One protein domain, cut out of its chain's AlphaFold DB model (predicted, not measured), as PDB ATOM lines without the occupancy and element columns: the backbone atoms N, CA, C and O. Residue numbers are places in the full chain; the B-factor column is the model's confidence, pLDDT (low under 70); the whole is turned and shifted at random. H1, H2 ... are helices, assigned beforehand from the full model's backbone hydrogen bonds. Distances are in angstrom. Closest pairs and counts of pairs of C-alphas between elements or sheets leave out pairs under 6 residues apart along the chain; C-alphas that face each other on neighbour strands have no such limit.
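Overview. This is residues 8 to 112 of the 204 residues of the protein "PIR protein" of Plasmodium ovale (malaria parasite P. ovale) (UniProt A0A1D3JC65). H6, the longest helix by residues with 20, lies side by side with H4 and H5 in an up-and-down bundle of three helices, each running against the one before it. H1 crosses H4 and H5 steeply, and a long loop, residues 17 to 28, leads from it to the short H2 and H3 by the first part of H4. The printed part has 105 residues with six named helices, H1 to H6 in chain order, and no named strand: all helix. It is compact, with a radius of gyration of the C-alphas of 13.5 A, spanning 38 by 31 by 24 A.

Along the chain. H6, residues 88 to 107, is 27.2 A long and ends at C-alpha 107 (32.648, -13.332, -17.895). H4, residues 40 to 58, is 27.7 A long, with a kink of 27 degrees near residue 51. H5, residues 66 to 81, measures 22.2 A. H1, residues 8 to 16, begins at C-alpha 8 (33.503, 12.034, -19.474) and measures 12.2 A. H2 is residues 29 to 32, H3 residues 35 to 38.

Arrangement. H4, the hub, touches H6 at a shallow tilt of 22 degrees, the same way; C-alphas 46 and 98 are closest, 5.4 A. H4 and H5 form a hairpin at 5 degrees, C-alphas 56 and 66 closest at 6.4 A. H5 and H6, also a hairpin, only just touch, with 3 pairs of C-alphas within 8 A; C-alphas 81 and 90 are closest, 7.1 A. H1 is close to H4 but not clearly touching, C-alphas 15 and 52 being closest at 6.8 A. H3 touches H4 only at the corner, C-alphas 36 and 43 closest at 5.2 A. H2 and H6 are close but not clearly touching, C-alphas 32 and 97 closest at 7.2 A. Every O i to N i+4 pair is within hydrogen-bond range in H1 and H5, 14 of 15 in H4 and 14 of 16 in H6; H2 and H3 are too short for one.

Size, cuts and confidence. The two C-alphas farthest apart, of Ser 61 and Ile 88, are 38.3 A apart. The printed part has no cut; the link from H1 to H2 is long. Residues 21 to 25 have pLDDT under 70.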
ATOM      1  N   LYS A   8      34.750  12.802 -19.528       92.31
ATOM      2  CA  LYS A   8      33.503  12.034 -19.474       92.31
ATOM      3  C   LYS A   8      32.550  12.403 -20.612       92.31
ATOM      4  O   LYS A   8      32.027  11.514 -21.274       92.31
ATOM      5  N   GLU A   9      32.322  13.694 -20.843       93.19
ATOM      6  CA  GLU A   9      31.441  14.164 -21.921       93.19
ATOM      7  C   GLU A   9      31.967  13.738 -23.289       93.19
ATOM      8  O   GLU A   9      31.205  13.224 -24.102       93.19
ATOM      9  N   GLN A  10      33.278  13.858 -23.511       92.50
ATOM     10  CA  GLN A  10      33.915  13.411 -24.750       92.50
ATOM     11  C   GLN A  10      33.730  11.902 -24.979       92.50
ATOM     12  O   GLN A  10      33.404  11.478 -26.088       92.50
ATOM     13  N   LEU A  11      33.884  11.082 -23.930       93.88
ATOM     14  CA  LEU A  11      33.624   9.640 -24.004       93.88
ATOM     15  C   LEU A  11      32.159   9.348 -24.333       93.88
ATOM     16  O   LEU A  11      31.880   8.530 -25.206       93.88
ATOM     17  N   PHE A  12      31.222  10.033 -23.678       94.88
ATOM     18  CA  PHE A  12      29.792   9.821 -23.904       94.88
ATOM     19  C   PHE A  12      29.390  10.202 -25.329       94.88
ATOM     20  O   PHE A  12      28.623   9.472 -25.954       94.88
ATOM     21  N   GLU A  13      29.915  11.304 -25.862       93.94
ATOM     22  CA  GLU A  13      29.693  11.698 -27.255       93.94
ATOM     23  C   GLU A  13      30.268  10.675 -28.230       93.94
ATOM     24  O   GLU A  13      29.557  10.244 -29.138       93.94
ATOM     25  N   LYS A  14      31.500  10.208 -27.991       93.06
ATOM     26  CA  LYS A  14      32.119   9.146 -28.793       93.06
ATOM     27  C   LYS A  14      31.270   7.873 -28.798       93.06
ATOM     28  O   LYS A  14      31.057   7.283 -29.850       93.06
ATOM     29  N   TRP A  15      30.779   7.444 -27.640       94.69
ATOM     30  CA  TRP A  15      29.939   6.250 -27.521       94.69
ATOM     31  C   TRP A  15      28.560   6.428 -28.158       94.69
ATOM     32  O   TRP A  15      28.023   5.486 -28.729       94.69
ATOM     33  N   ASN A  16      27.989   7.631 -28.092       92.00
ATOM     34  CA  ASN A  16      26.709   7.941 -28.726       92.00
ATOM     35  C   ASN A  16      26.799   7.991 -30.254       92.00
ATOM     36  O   ASN A  16      25.831   7.627 -30.913       92.00
ATOM     37  N   GLY A  17      27.927   8.455 -30.793       86.56
ATOM     38  CA  GLY A  17      28.181   8.530 -32.232       86.56
ATOM     39  C   GLY A  17      28.742   7.244 -32.834       86.56
ATOM     40  O   GLY A  17      29.107   7.245 -34.005       86.56
ATOM     41  N   LYS A  18      28.868   6.162 -32.055       84.62
ATOM     42  CA  LYS A  18      29.470   4.926 -32.543       84.62
ATOM     43  C   LYS A  18      28.518   4.207 -33.497       84.62
ATOM     44  O   LYS A  18      27.446   3.761 -33.086       84.62
ATOM     45  N   GLU A  19      28.928   4.107 -34.758       76.31
ATOM     46  CA  GLU A  19      28.183   3.394 -35.791       76.31
ATOM     47  C   GLU A  19      27.996   1.920 -35.420       76.31
ATOM     48  O   GLU A  19      28.864   1.284 -34.821       76.31
ATOM     49  N   VAL A  20      26.825   1.389 -35.759       73.75
ATOM     50  CA  VAL A  20      26.447   0.008 -35.463       73.75
ATOM     51  C   VAL A  20      26.994  -0.887 -36.568       73.75
ATOM     52  O   VAL A  20      26.321  -1.120 -37.567       73.75
ATOM     53  N   ASN A  21      28.206  -1.403 -36.379       63.62
ATOM     54  CA  ASN A  21      28.817  -2.371 -37.286       63.62
ATOM     55  C   ASN A  21      28.892  -3.738 -36.609       63.62
ATOM     56  O   ASN A  21      29.968  -4.244 -36.299       63.62
ATOM     57  N   LEU A  22      27.734  -4.375 -36.393       62.84
ATOM     58  CA  LEU A  22      27.750  -5.780 -35.995       62.84
ATOM     59  C   LEU A  22      28.271  -6.593 -37.187       62.84
ATOM     60  O   LEU A  22      27.515  -6.935 -38.097       62.84
ATOM     61  N   LEU A  23      29.577  -6.873 -37.198       57.25
ATOM     62  CA  LEU A  23      30.158  -7.823 -38.135       57.25
ATOM     63  C   LEU A  23      29.347  -9.114 -38.017       57.25
ATOM     64  O   LEU A  23      29.109  -9.606 -36.912       57.25
ATOM     65  N   SER A  24      28.933  -9.677 -39.147       56.22
ATOM     66  CA  SER A  24      28.230 -10.963 -39.204       56.22
ATOM     67  C   SER A  24      28.987 -12.089 -38.474       56.22
ATOM     68  O   SER A  24      28.378 -13.083 -38.086       56.22
ATOM     69  N   SER A  25      30.286 -11.898 -38.211       62.56
ATOM     70  CA  SER A  25      31.177 -12.761 -37.430       62.56
ATOM     71  C   SER A  25      31.184 -12.527 -35.910       62.56
ATOM     72  O   SER A  25      31.910 -13.230 -35.208       62.56
ATOM     73  N   SER A  26      30.419 -11.572 -35.369       75.56
ATOM     74  CA  SER A  26      30.373 -11.342 -33.920       75.56
ATOM     75  C   SER A  26      29.875 -12.599 -33.188       75.56
ATOM     76  O   SER A  26      28.854 -13.174 -33.582       75.56
ATOM     77  N   PRO A  27      30.513 -13.014 -32.074       81.00
ATOM     78  CA  PRO A  27      30.039 -14.152 -31.280       81.00
ATOM     79  C   PRO A  27      28.633 -13.911 -30.701       81.00
ATOM     80  O   PRO A  27      27.939 -14.848 -30.304       81.00
ATOM     81  N   TYR A  28      28.180 -12.655 -30.699       86.69
ATOM     82  CA  TYR A  28      26.881 -12.237 -30.195       86.69
ATOM     83  C   TYR A  28      25.774 -12.217 -31.254       86.69
ATOM     84  O   TYR A  28      24.611 -12.068 -30.886       86.69
ATOM     85  N   THR A  29      26.072 -12.433 -32.540       84.31
ATOM     86  CA  THR A  29      25.075 -12.374 -33.628       84.31
ATOM     87  C   THR A  29      23.864 -13.272 -33.363       84.31
ATOM     88  O   THR A  29      22.720 -12.830 -33.466       84.31
ATOM     89  N   ASN A  30      24.092 -14.516 -32.931       87.50
ATOM     90  CA  ASN A  30      23.006 -15.446 -32.605       87.50
ATOM     91  C   ASN A  30      22.190 -15.006 -31.383       87.50
ATOM     92  O   ASN A  30      20.977 -15.209 -31.351       87.50
ATOM     93  N   PHE A  31      22.842 -14.400 -30.388       89.94
ATOM     94  CA  PHE A  31      22.183 -13.886 -29.189       89.94
ATOM     95  C   PHE A  31      21.299 -12.671 -29.501       89.94
ATOM     96  O   PHE A  31      20.220 -12.539 -28.934       89.94
ATOM     97  N   LEU A  32      21.724 -11.819 -30.436       89.06
ATOM     98  CA  LEU A  32      21.005 -10.607 -30.841       89.06
ATOM     99  C   LEU A  32      19.933 -10.854 -31.911       89.06
ATOM    100  O   LEU A  32      19.207  -9.932 -32.290       89.06
ATOM    101  N   ARG A  33      19.806 -12.092 -32.395       88.69
ATOM    102  CA  ARG A  33      18.873 -12.451 -33.463       88.69
ATOM    103  C   ARG A  33      17.427 -12.106 -33.088       88.69
ATOM    104  O   ARG A  33      16.933 -12.489 -32.026       88.69
ATOM    105  N   GLY A  34      16.748 -11.390 -33.984       87.31
ATOM    106  CA  GLY A  34      15.355 -10.960 -33.825       87.31
ATOM    107  C   GLY A  34      15.145  -9.798 -32.845       87.31
ATOM    108  O   GLY A  34      14.012  -9.362 -32.652       87.31
ATOM    109  N   LEU A  35      16.199  -9.271 -32.206       91.81
ATOM    110  CA  LEU A  35      16.075  -8.062 -31.386       91.81
ATOM    111  C   LEU A  35      15.864  -6.818 -32.257       91.81
ATOM    112  O   LEU A  35      15.099  -5.944 -31.868       91.81
ATOM    113  N   ASN A  36      16.491  -6.757 -33.433       90.44
ATOM    114  CA  ASN A  36      16.301  -5.679 -34.410       90.44
ATOM    115  C   ASN A  36      14.823  -5.501 -34.808       90.44
ATOM    116  O   ASN A  36      14.342  -4.374 -34.855       90.44
ATOM    117  N   GLU A  37      14.106  -6.605 -35.025       91.50
ATOM    118  CA  GLU A  37      12.678  -6.621 -35.367       91.50
ATOM    119  C   GLU A  37      11.800  -6.180 -34.191       91.50
ATOM    120  O   GLU A  37      10.817  -5.467 -34.376       91.50
ATOM    121  N   LYS A  38      12.163  -6.569 -32.962       94.12
ATOM    122  CA  LYS A  38      11.408  -6.215 -31.749       94.12
ATOM    123  C   LYS A  38      11.636  -4.772 -31.319       94.12
ATOM    124  O   LYS A  38      10.715  -4.106 -30.848       94.12
ATOM    125  N   ASN A  39      12.885  -4.312 -31.372       94.50
ATOM    126  CA  ASN A  39      13.276  -2.990 -30.918       94.50
ATOM    127  C   ASN A  39      14.648  -2.579 -31.481       94.50
ATOM    128  O   ASN A  39      15.695  -2.902 -30.912       94.50
ATOM    129  N   ILE A  40      14.628  -1.798 -32.562       92.00
ATOM    130  CA  ILE A  40      15.841  -1.325 -33.240       92.00
ATOM    131  C   ILE A  40      16.738  -0.455 -32.345       92.00
ATOM    132  O   ILE A  40      17.959  -0.524 -32.423       92.00
ATOM    133  N   ASP A  41      16.151   0.325 -31.437       92.19
ATOM    134  CA  ASP A  41      16.898   1.189 -30.523       92.19
ATOM    135  C   ASP A  41      17.745   0.386 -29.529       92.19
ATOM    136  O   ASP A  41      18.925   0.674 -29.324       92.19
ATOM    137  N   ILE A  42      17.129  -0.613 -28.887       93.75
ATOM    138  CA  ILE A  42      17.811  -1.507 -27.949       93.75
ATOM    139  C   ILE A  42      18.816  -2.361 -28.718       93.75
ATOM    140  O   ILE A  42      19.938  -2.525 -28.243       93.75
ATOM    141  N   TYR A  43      18.469  -2.837 -29.919       92.81
ATOM    142  CA  TYR A  43      19.401  -3.547 -30.795       92.81
ATOM    143  C   TYR A  43      20.676  -2.738 -31.054       92.81
ATOM    144  O   TYR A  43      21.772  -3.229 -30.787       92.81
ATOM    145  N   ASN A  44      20.534  -1.483 -31.485       91.31
ATOM    146  CA  ASN A  44      21.657  -0.602 -31.789       91.31
ATOM    147  C   ASN A  44      22.550  -0.379 -30.563       91.31
ATOM    148  O   ASN A  44      23.762  -0.546 -30.650       91.31
ATOM    149  N   ILE A  45      21.956  -0.090 -29.401       93.31
ATOM    150  CA  ILE A  45      22.709   0.075 -28.147       93.31
ATOM    151  C   ILE A  45      23.460  -1.207 -27.785       93.31
ATOM    152  O   ILE A  45      24.621  -1.144 -27.388       93.31
ATOM    153  N   THR A  46      22.805  -2.360 -27.925       92.88
ATOM    154  CA  THR A  46      23.394  -3.660 -27.596       92.88
ATOM    155  C   THR A  46      24.576  -3.968 -28.518       92.88
ATOM    156  O   THR A  46      25.621  -4.410 -28.049       92.88
ATOM    157  N   CYS A  47      24.459  -3.659 -29.812       90.31
ATOM    158  CA  CYS A  47      25.555  -3.804 -30.765       90.31
ATOM    159  C   CYS A  47      26.724  -2.877 -30.418       90.31
ATOM    160  O   CYS A  47      27.837  -3.360 -30.221       90.31
ATOM    161  N   SER A  48      26.476  -1.573 -30.253       91.69
ATOM    162  CA  SER A  48      27.524  -0.610 -29.897       91.69
ATOM    163  C   SER A  48      28.213  -0.984 -28.583       91.69
ATOM    164  O   SER A  48      29.425  -0.821 -28.462       91.69
ATOM    165  N   LEU A  49      27.475  -1.526 -27.607       93.31
ATOM    166  CA  LEU A  49      28.026  -1.943 -26.319       93.31
ATOM    167  C   LEU A  49      29.139  -2.989 -26.466       93.31
ATOM    168  O   LEU A  49      30.130  -2.893 -25.744       93.31
ATOM    169  N   THR A  50      29.014  -3.944 -27.398       88.81
ATOM    170  CA  THR A  50      30.044  -4.980 -27.608       88.81
ATOM    171  C   THR A  50      31.411  -4.360 -27.880       88.81
ATOM    172  O   THR A  50      32.388  -4.663 -27.193       88.81
ATOM    173  N   GLU A  51      31.463  -3.422 -28.822       89.38
ATOM    174  CA  GLU A  51      32.698  -2.760 -29.210       89.38
ATOM    175  C   GLU A  51      33.121  -1.689 -28.201       89.38
ATOM    176  O   GLU A  51      34.307  -1.515 -27.945       89.38
ATOM    177  N   ILE A  52      32.172  -0.942 -27.621       93.25
ATOM    178  CA  ILE A  52      32.475   0.062 -26.590       93.25
ATOM    179  C   ILE A  52      33.171  -0.597 -25.403       93.25
ATOM    180  O   ILE A  52      34.125  -0.028 -24.876       93.25
ATOM    181  N   TYR A  53      32.711  -1.773 -24.978       92.88
ATOM    182  CA  TYR A  53      33.311  -2.485 -23.856       92.88
ATOM    183  C   TYR A  53      34.772  -2.844 -24.153       92.88
ATOM    184  O   TYR A  53      35.642  -2.555 -23.333       92.88
ATOM    185  N   VAL A  54      35.046  -3.405 -25.338       89.56
ATOM    186  CA  VAL A  54      36.407  -3.770 -25.776       89.56
ATOM    187  C   VAL A  54      37.305  -2.536 -25.850       89.56
ATOM    188  O   VAL A  54      38.360  -2.495 -25.218       89.56
ATOM    189  N   ASP A  55      36.863  -1.490 -26.550       90.94
ATOM    190  CA  ASP A  55      37.623  -0.244 -26.685       90.94
ATOM    191  C   ASP A  55      37.921   0.393 -25.327       90.94
ATOM    192  O   ASP A  55      39.000   0.944 -25.100       90.94
ATOM    193  N   SER A  56      36.947   0.343 -24.419       93.25
ATOM    194  CA  SER A  56      37.080   0.940 -23.095       93.25
ATOM    195  C   SER A  56      38.078   0.174 -22.235       93.25
ATOM    196  O   SER A  56      38.857   0.797 -21.514       93.25
ATOM    197  N   GLN A  57      38.107  -1.155 -22.351       91.56
ATOM    198  CA  GLN A  57      39.103  -1.986 -21.685       91.56
ATOM    199  C   GLN A  57      40.516  -1.645 -22.175       91.56
ATOM    200  O   GLN A  57      41.408  -1.397 -21.365       91.56
ATOM    201  N   LEU A  58      40.710  -1.538 -23.494       90.25
ATOM    202  CA  LEU A  58      41.996  -1.152 -24.090       90.25
ATOM    203  C   LEU A  58      42.436   0.260 -23.672       90.25
ATOM    204  O   LEU A  58      43.627   0.535 -23.516       90.25
ATOM    205  N   ALA A  59      41.478   1.164 -23.464       89.94
ATOM    206  CA  ALA A  59      41.732   2.535 -23.039       89.94
ATOM    207  C   ALA A  59      41.868   2.710 -21.514       89.94
ATOM    208  O   ALA A  59      42.135   3.833 -21.071       89.94
ATOM    209  N   GLN A  60      41.716   1.651 -20.707       89.19
ATOM    210  CA  GLN A  60      41.731   1.745 -19.242       89.19
ATOM    211  C   GLN A  60      43.012   2.392 -18.708       89.19
ATOM    212  O   GLN A  60      42.945   3.225 -17.807       89.19
ATOM    213  N   SER A  61      44.169   2.050 -19.273       87.81
ATOM    214  CA  SER A  61      45.464   2.599 -18.845       87.81
ATOM    215  C   SER A  61      45.527   4.127 -18.954       87.81
ATOM    216  O   SER A  61      46.179   4.777 -18.143       87.81
ATOM    217  N   LYS A  62      44.811   4.707 -19.926       88.06
ATOM    218  CA  LYS A  62      44.709   6.158 -20.134       88.06
ATOM    219  C   LYS A  62      43.581   6.785 -19.319       88.06
ATOM    220  O   LYS A  62      43.668   7.951 -18.957       88.06
ATOM    221  N   ASN A  63      42.522   6.025 -19.044       88.00
ATOM    222  CA  ASN A  63      41.339   6.479 -18.323       88.00
ATOM    223  C   ASN A  63      40.939   5.453 -17.249       88.00
ATOM    224  O   ASN A  63      40.035   4.647 -17.484       88.00
ATOM    225  N   PRO A  64      41.543   5.496 -16.047       88.38
ATOM    226  CA  PRO A  64      41.258   4.520 -14.989       88.38
ATOM    227  C   PRO A  64      39.772   4.451 -14.596       88.38
ATOM    228  O   PRO A  64      39.263   3.389 -14.248       88.38
ATOM    229  N   ASN A  65      39.051   5.571 -14.726       92.00
ATOM    230  CA  ASN A  65      37.626   5.692 -14.398       92.00
ATOM    231  C   ASN A  65      36.675   5.257 -15.530       92.00
ATOM    232  O   ASN A  65      35.458   5.388 -15.392       92.00
ATOM    233  N   ILE A  66      37.182   4.750 -16.658       94.75
ATOM    234  CA  ILE A  66      36.354   4.483 -17.843       94.75
ATOM    235  C   ILE A  66      35.260   3.436 -17.591       94.75
ATOM    236  O   ILE A  66      34.163   3.576 -18.120       94.75
ATOM    237  N   CYS A  67      35.500   2.451 -16.719       94.31
ATOM    238  CA  CYS A  67      34.472   1.484 -16.325       94.31
ATOM    239  C   CYS A  67      33.306   2.142 -15.559       94.31
ATOM    240  O   CYS A  67      32.138   1.812 -15.784       94.31
ATOM    241  N   VAL A  68      33.605   3.109 -14.681       94.44
ATOM    242  CA  VAL A  68      32.581   3.877 -13.952       94.44
ATOM    243  C   VAL A  68      31.745   4.686 -14.939       94.44
ATOM    244  O   VAL A  68      30.516   4.643 -14.896       94.44
ATOM    245  N   PHE A  69      32.407   5.363 -15.879       95.31
ATOM    246  CA  PHE A  69      31.734   6.135 -16.921       95.31
ATOM    247  C   PHE A  69      30.895   5.257 -17.846       95.31
ATOM    248  O   PHE A  69      29.784   5.648 -18.196       95.31
ATOM    249  N   LEU A  70      31.371   4.063 -18.197       96.00
ATOM    250  CA  LEU A  70      30.630   3.133 -19.042       96.00
ATOM    251  C   LEU A  70      29.352   2.638 -18.352       96.00
ATOM    252  O   LEU A  70      28.282   2.637 -18.958       96.00
ATOM    253  N   ASN A  71      29.441   2.294 -17.065       95.94
ATOM    254  CA  ASN A  71      28.271   1.949 -16.257       95.94
ATOM    255  C   ASN A  71      27.260   3.097 -16.191       95.94
ATOM    256  O   ASN A  71      26.060   2.889 -16.361       95.94
ATOM    257  N   GLU A  72      27.737   4.318 -15.956       95.19
ATOM    258  CA  GLU A  72      26.873   5.491 -15.889       95.19
ATOM    259  C   GLU A  72      26.198   5.787 -17.237       95.19
ATOM    260  O   GLU A  72      24.997   6.060 -17.291       95.19
ATOM    261  N   TRP A  73      26.946   5.689 -18.336       95.94
ATOM    262  CA  TRP A  73      26.403   5.822 -19.683       95.94
ATOM    263  C   TRP A  73      25.299   4.795 -19.933       95.94
ATOM    264  O   TRP A  73      24.199   5.168 -20.349       95.94
ATOM    265  N   LEU A  74      25.545   3.525 -19.605       96.19
ATOM    266  CA  LEU A  74      24.575   2.460 -19.830       96.19
ATOM    267  C   LEU A  74      23.322   2.627 -18.957       96.19
ATOM    268  O   LEU A  74      22.206   2.460 -19.445       96.19
ATOM    269  N   ASN A  75      23.479   3.060 -17.703       95.06
ATOM    270  CA  ASN A  75      22.365   3.403 -16.813       95.06
ATOM    271  C   ASN A  75      21.512   4.552 -17.371       95.06
ATOM    272  O   ASN A  75      20.281   4.493 -17.344       95.06
ATOM    273  N   ASN A  76      22.150   5.581 -17.930       94.19
ATOM    274  CA  ASN A  76      21.441   6.675 -18.586       94.19
ATOM    275  C   ASN A  76      20.684   6.198 -19.829       94.19
ATOM    276  O   ASN A  76      19.525   6.572 -20.021       94.19
ATOM    277  N   LYS A  77      21.294   5.329 -20.644       94.94
ATOM    278  CA  LYS A  77      20.625   4.715 -21.799       94.94
ATOM    279  C   LYS A  77      19.426   3.870 -21.374       94.94
ATOM    280  O   LYS A  77      18.361   4.040 -21.967       94.94
ATOM    281  N   LYS A  78      19.556   3.062 -20.314       94.50
ATOM    282  CA  LYS A  78      18.446   2.290 -19.736       94.50
ATOM    283  C   LYS A  78      17.295   3.208 -19.363       94.50
ATOM    284  O   LYS A  78      16.179   3.015 -19.836       94.50
ATOM    285  N   ARG A  79      17.574   4.240 -18.561       92.25
ATOM    286  CA  ARG A  79      16.565   5.195 -18.090       92.25
ATOM    287  C   ARG A  79      15.815   5.847 -19.248       92.25
ATOM    288  O   ARG A  79      14.593   5.895 -19.220       92.25
ATOM    289  N   ILE A  80      16.525   6.301 -20.279       92.69
ATOM    290  CA  ILE A  80      15.903   6.948 -21.443       92.69
ATOM    291  C   ILE A  80      15.061   5.947 -22.243       92.69
ATOM    292  O   ILE A  80      13.925   6.243 -22.603       92.69
ATOM    293  N   LYS A  81      15.590   4.753 -22.530       92.56
ATOM    294  CA  LYS A  81      14.909   3.790 -23.408       92.56
ATOM    295  C   LYS A  81      13.746   3.064 -22.738       92.56
ATOM    296  O   LYS A  81      12.821   2.659 -23.437       92.56
ATOM    297  N   THR A  82      13.756   2.931 -21.417       90.00
ATOM    298  CA  THR A  82      12.701   2.244 -20.649       90.00
ATOM    299  C   THR A  82      11.670   3.189 -20.030       90.00
ATOM    300  O   THR A  82      10.782   2.721 -19.322       90.00
ATOM    301  N   ASP A  83      11.769   4.498 -20.292       88.62
ATOM    302  CA  ASP A  83      10.991   5.537 -19.599       88.62
ATOM    303  C   ASP A  83      11.105   5.410 -18.071       88.62
ATOM    304  O   ASP A  83      10.128   5.241 -17.344       88.62
ATOM    305  N   ASN A  84      12.349   5.403 -17.586       86.62
ATOM    306  CA  ASN A  84      12.676   5.184 -16.181       86.62
ATOM    307  C   ASN A  84      11.998   3.920 -15.618       86.62
ATOM    308  O   ASN A  84      11.371   3.960 -14.561       86.62
ATOM    309  N   GLU A  85      12.103   2.822 -16.373       85.88
ATOM    310  CA  GLU A  85      11.550   1.499 -16.057       85.88
ATOM    311  C   GLU A  85      10.013   1.415 -16.020       85.88
ATOM    312  O   GLU A  85       9.457   0.378 -15.661       85.88
ATOM    313  N   LYS A  86       9.295   2.461 -16.451       87.31
ATOM    314  CA  LYS A  86       7.826   2.438 -16.544       87.31
ATOM    315  C   LYS A  86       7.328   1.618 -17.729       87.31
ATOM    316  O   LYS A  86       6.252   1.027 -17.662       87.31
ATOM    317  N   ASN A  87       8.094   1.562 -18.820       92.00
ATOM    318  CA  ASN A  87       7.748   0.729 -19.966       92.00
ATOM    319  C   ASN A  87       8.202  -0.717 -19.718       92.00
ATOM    320  O   ASN A  87       9.376  -1.053 -19.899       92.00
ATOM    321  N   ILE A  88       7.261  -1.571 -19.316       92.25
ATOM    322  CA  ILE A  88       7.521  -2.962 -18.916       92.25
ATOM    323  C   ILE A  88       8.144  -3.774 -20.058       92.25
ATOM    324  O   ILE A  88       9.128  -4.481 -19.843       92.25
ATOM    325  N   GLU A  89       7.620  -3.659 -21.281       94.50
ATOM    326  CA  GLU A  89       8.121  -4.419 -22.433       94.50
ATOM    327  C   GLU A  89       9.553  -4.027 -22.795       94.50
ATOM    328  O   GLU A  89      10.422  -4.892 -22.928       94.50
ATOM    329  N   LYS A  90       9.837  -2.722 -22.881       94.06
ATOM    330  CA  LYS A  90      11.194  -2.224 -23.145       94.06
ATOM    331  C   LYS A  90      12.150  -2.570 -22.010       94.06
ATOM    332  O   LYS A  90      13.302  -2.888 -22.279       94.06
ATOM    333  N   THR A  91      11.681  -2.558 -20.764       94.06
ATOM    334  CA  THR A  91      12.477  -2.977 -19.600       94.06
ATOM    335  C   THR A  91      12.820  -4.461 -19.675       94.06
ATOM    336  O   THR A  91      13.969  -4.839 -19.454       94.06
ATOM    337  N   LYS A  92      11.861  -5.308 -20.066       94.94
ATOM    338  CA  LYS A  92      12.093  -6.741 -20.275       94.94
ATOM    339  C   LYS A  92      13.096  -6.988 -21.401       94.94
ATOM    340  O   LYS A  92      14.017  -7.778 -21.225       94.94
ATOM    341  N   LEU A  93      12.956  -6.293 -22.531       95.94
ATOM    342  CA  LEU A  93      13.925  -6.374 -23.628       95.94
ATOM    343  C   LEU A  93      15.314  -5.899 -23.190       95.94
ATOM    344  O   LEU A  93      16.302  -6.567 -23.473       95.94
ATOM    345  N   TRP A  94      15.397  -4.788 -22.462       96.12
ATOM    346  CA  TRP A  94      16.661  -4.280 -21.943       96.12
ATOM    347  C   TRP A  94      17.367  -5.313 -21.061       96.12
ATOM    348  O   TRP A  94      18.528  -5.632 -21.298       96.12
ATOM    349  N   ASN A  95      16.658  -5.872 -20.079       94.62
ATOM    350  CA  ASN A  95      17.234  -6.858 -19.170       94.62
ATOM    351  C   ASN A  95      17.676  -8.118 -19.927       94.62
ATOM    352  O   ASN A  95      18.803  -8.565 -19.757       94.62
ATOM    353  N   ASN A  96      16.833  -8.638 -20.823       95.12
ATOM    354  CA  ASN A  96      17.109  -9.882 -21.545       95.12
ATOM    355  C   ASN A  96      18.264  -9.785 -22.550       95.12
ATOM    356  O   ASN A  96      18.836 -10.814 -22.904       95.12
ATOM    357  N   TYR A  97      18.558  -8.588 -23.062       95.19
ATOM    358  CA  TYR A  97      19.545  -8.413 -24.128       95.19
ATOM    359  C   TYR A  97      20.741  -7.564 -23.703       95.19
ATOM    360  O   TYR A  97      21.874  -7.991 -23.888       95.19
ATOM    361  N   VAL A  98      20.522  -6.385 -23.122       95.38
ATOM    362  CA  VAL A  98      21.610  -5.453 -22.782       95.38
ATOM    363  C   VAL A  98      22.335  -5.891 -21.514       95.38
ATOM    364  O   VAL A  98      23.562  -5.961 -21.503       95.38
ATOM    365  N   GLU A  99      21.589  -6.200 -20.450       95.19
ATOM    366  CA  GLU A  99      22.189  -6.607 -19.170       95.19
ATOM    367  C   GLU A  99      22.822  -8.002 -19.278       95.19
ATOM    368  O   GLU A  99      23.963  -8.196 -18.865       95.19
ATOM    369  N   GLU A 100      22.141  -8.943 -19.937       94.31
ATOM    370  CA  GLU A 100      22.699 -10.266 -20.246       94.31
ATOM    371  C   GLU A 100      23.952 -10.192 -21.133       94.31
ATOM    372  O   GLU A 100      24.913 -10.930 -20.905       94.31
ATOM    373  N   LEU A 101      23.992  -9.289 -22.126       94.69
ATOM    374  CA  LEU A 101      25.209  -9.082 -22.913       94.69
ATOM    375  C   LEU A 101      26.359  -8.601 -22.027       94.69
ATOM    376  O   LEU A 101      27.467  -9.117 -22.148       94.69
ATOM    377  N   TRP A 102      26.113  -7.632 -21.144       95.06
ATOM    378  CA  TRP A 102      27.152  -7.138 -20.244       95.06
ATOM    379  C   TRP A 102      27.740  -8.261 -19.392       95.06
ATOM    380  O   TRP A 102      28.959  -8.369 -19.288       95.06
ATOM    381  N   ILE A 103      26.889  -9.113 -18.815       92.62
ATOM    382  CA  ILE A 103      27.326 -10.254 -18.000       92.62
ATOM    383  C   ILE A 103      28.223 -11.184 -18.821       92.62
ATOM    384  O   ILE A 103      29.279 -11.593 -18.341       92.62
ATOM    385  N   LYS A 104      27.849 -11.480 -20.072       92.38
ATOM    386  CA  LYS A 104      28.678 -12.301 -20.967       92.38
ATOM    387  C   LYS A 104      30.031 -11.656 -21.248       92.38
ATOM    388  O   LYS A 104      31.041 -12.338 -21.124       92.38
ATOM    389  N   LEU A 105      30.051 -10.357 -21.556       92.31
ATOM    390  CA  LEU A 105      31.288  -9.601 -21.782       92.31
ATOM    391  C   LEU A 105      32.179  -9.613 -20.531       92.31
ATOM    392  O   LEU A 105      33.384  -9.805 -20.641       92.31
ATOM    393  N   GLU A 106      31.602  -9.449 -19.341       91.88
ATOM    394  CA  GLU A 106      32.331  -9.485 -18.067       91.88
ATOM    395  C   GLU A 106      32.941 -10.869 -17.781       91.88
ATOM    396  O   GLU A 106      34.054 -10.957 -17.264       91.88
ATOM    397  N   GLN A 107      32.229 -11.944 -18.128       90.19
ATOM    398  CA  GLN A 107      32.648 -13.332 -17.895       90.19
ATOM    399  C   GLN A 107      33.671 -13.859 -18.911       90.19
ATOM    400  O   GLN A 107      34.215 -14.952 -18.716       90.19
ATOM    401  N   GLU A 108      33.953 -13.128 -19.992       87.94
ATOM    402  CA  GLU A 108      34.995 -13.519 -20.938       87.94
ATOM    403  C   GLU A 108      36.359 -13.589 -20.230       87.94
ATOM    404  O   GLU A 108      36.845 -12.605 -19.670       87.94
ATOM    405  N   LYS A 109      37.003 -14.767 -20.273       78.19
ATOM    406  CA  LYS A 109      38.271 -15.038 -19.566       78.19
ATOM    407  C   LYS A 109      39.366 -14.029 -19.899       78.19
ATOM    408  O   LYS A 109      40.097 -13.607 -19.013       78.19
ATOM    409  N   GLU A 110      39.446 -13.617 -21.160       80.81
ATOM    410  CA  GLU A 110      40.419 -12.634 -21.654       80.81
ATOM    411  C   GLU A 110      40.262 -11.258 -20.993       80.81
ATOM    412  O   GLU A 110      41.185 -10.443 -20.999       80.81
ATOM    413  N   ARG A 111      39.098 -10.997 -20.390       77.81
ATOM    414  CA  ARG A 111      38.752  -9.706 -19.802       77.81
ATOM    415  C   ARG A 111      38.895  -9.652 -18.295       77.81
ATOM    416  O   ARG A 111      38.724  -8.574 -17.738       77.81
ATOM    417  N   ASN A 112      39.240 -10.756 -17.628       84.31
ATOM    418  CA  ASN A 112      39.515 -10.798 -16.186       84.31
ATOM    419  C   ASN A 112      38.460 -10.077 -15.318       84.31
ATOM    420  O   ASN A 112      38.817  -9.432 -14.333       84.31
TER     421      ASN A 112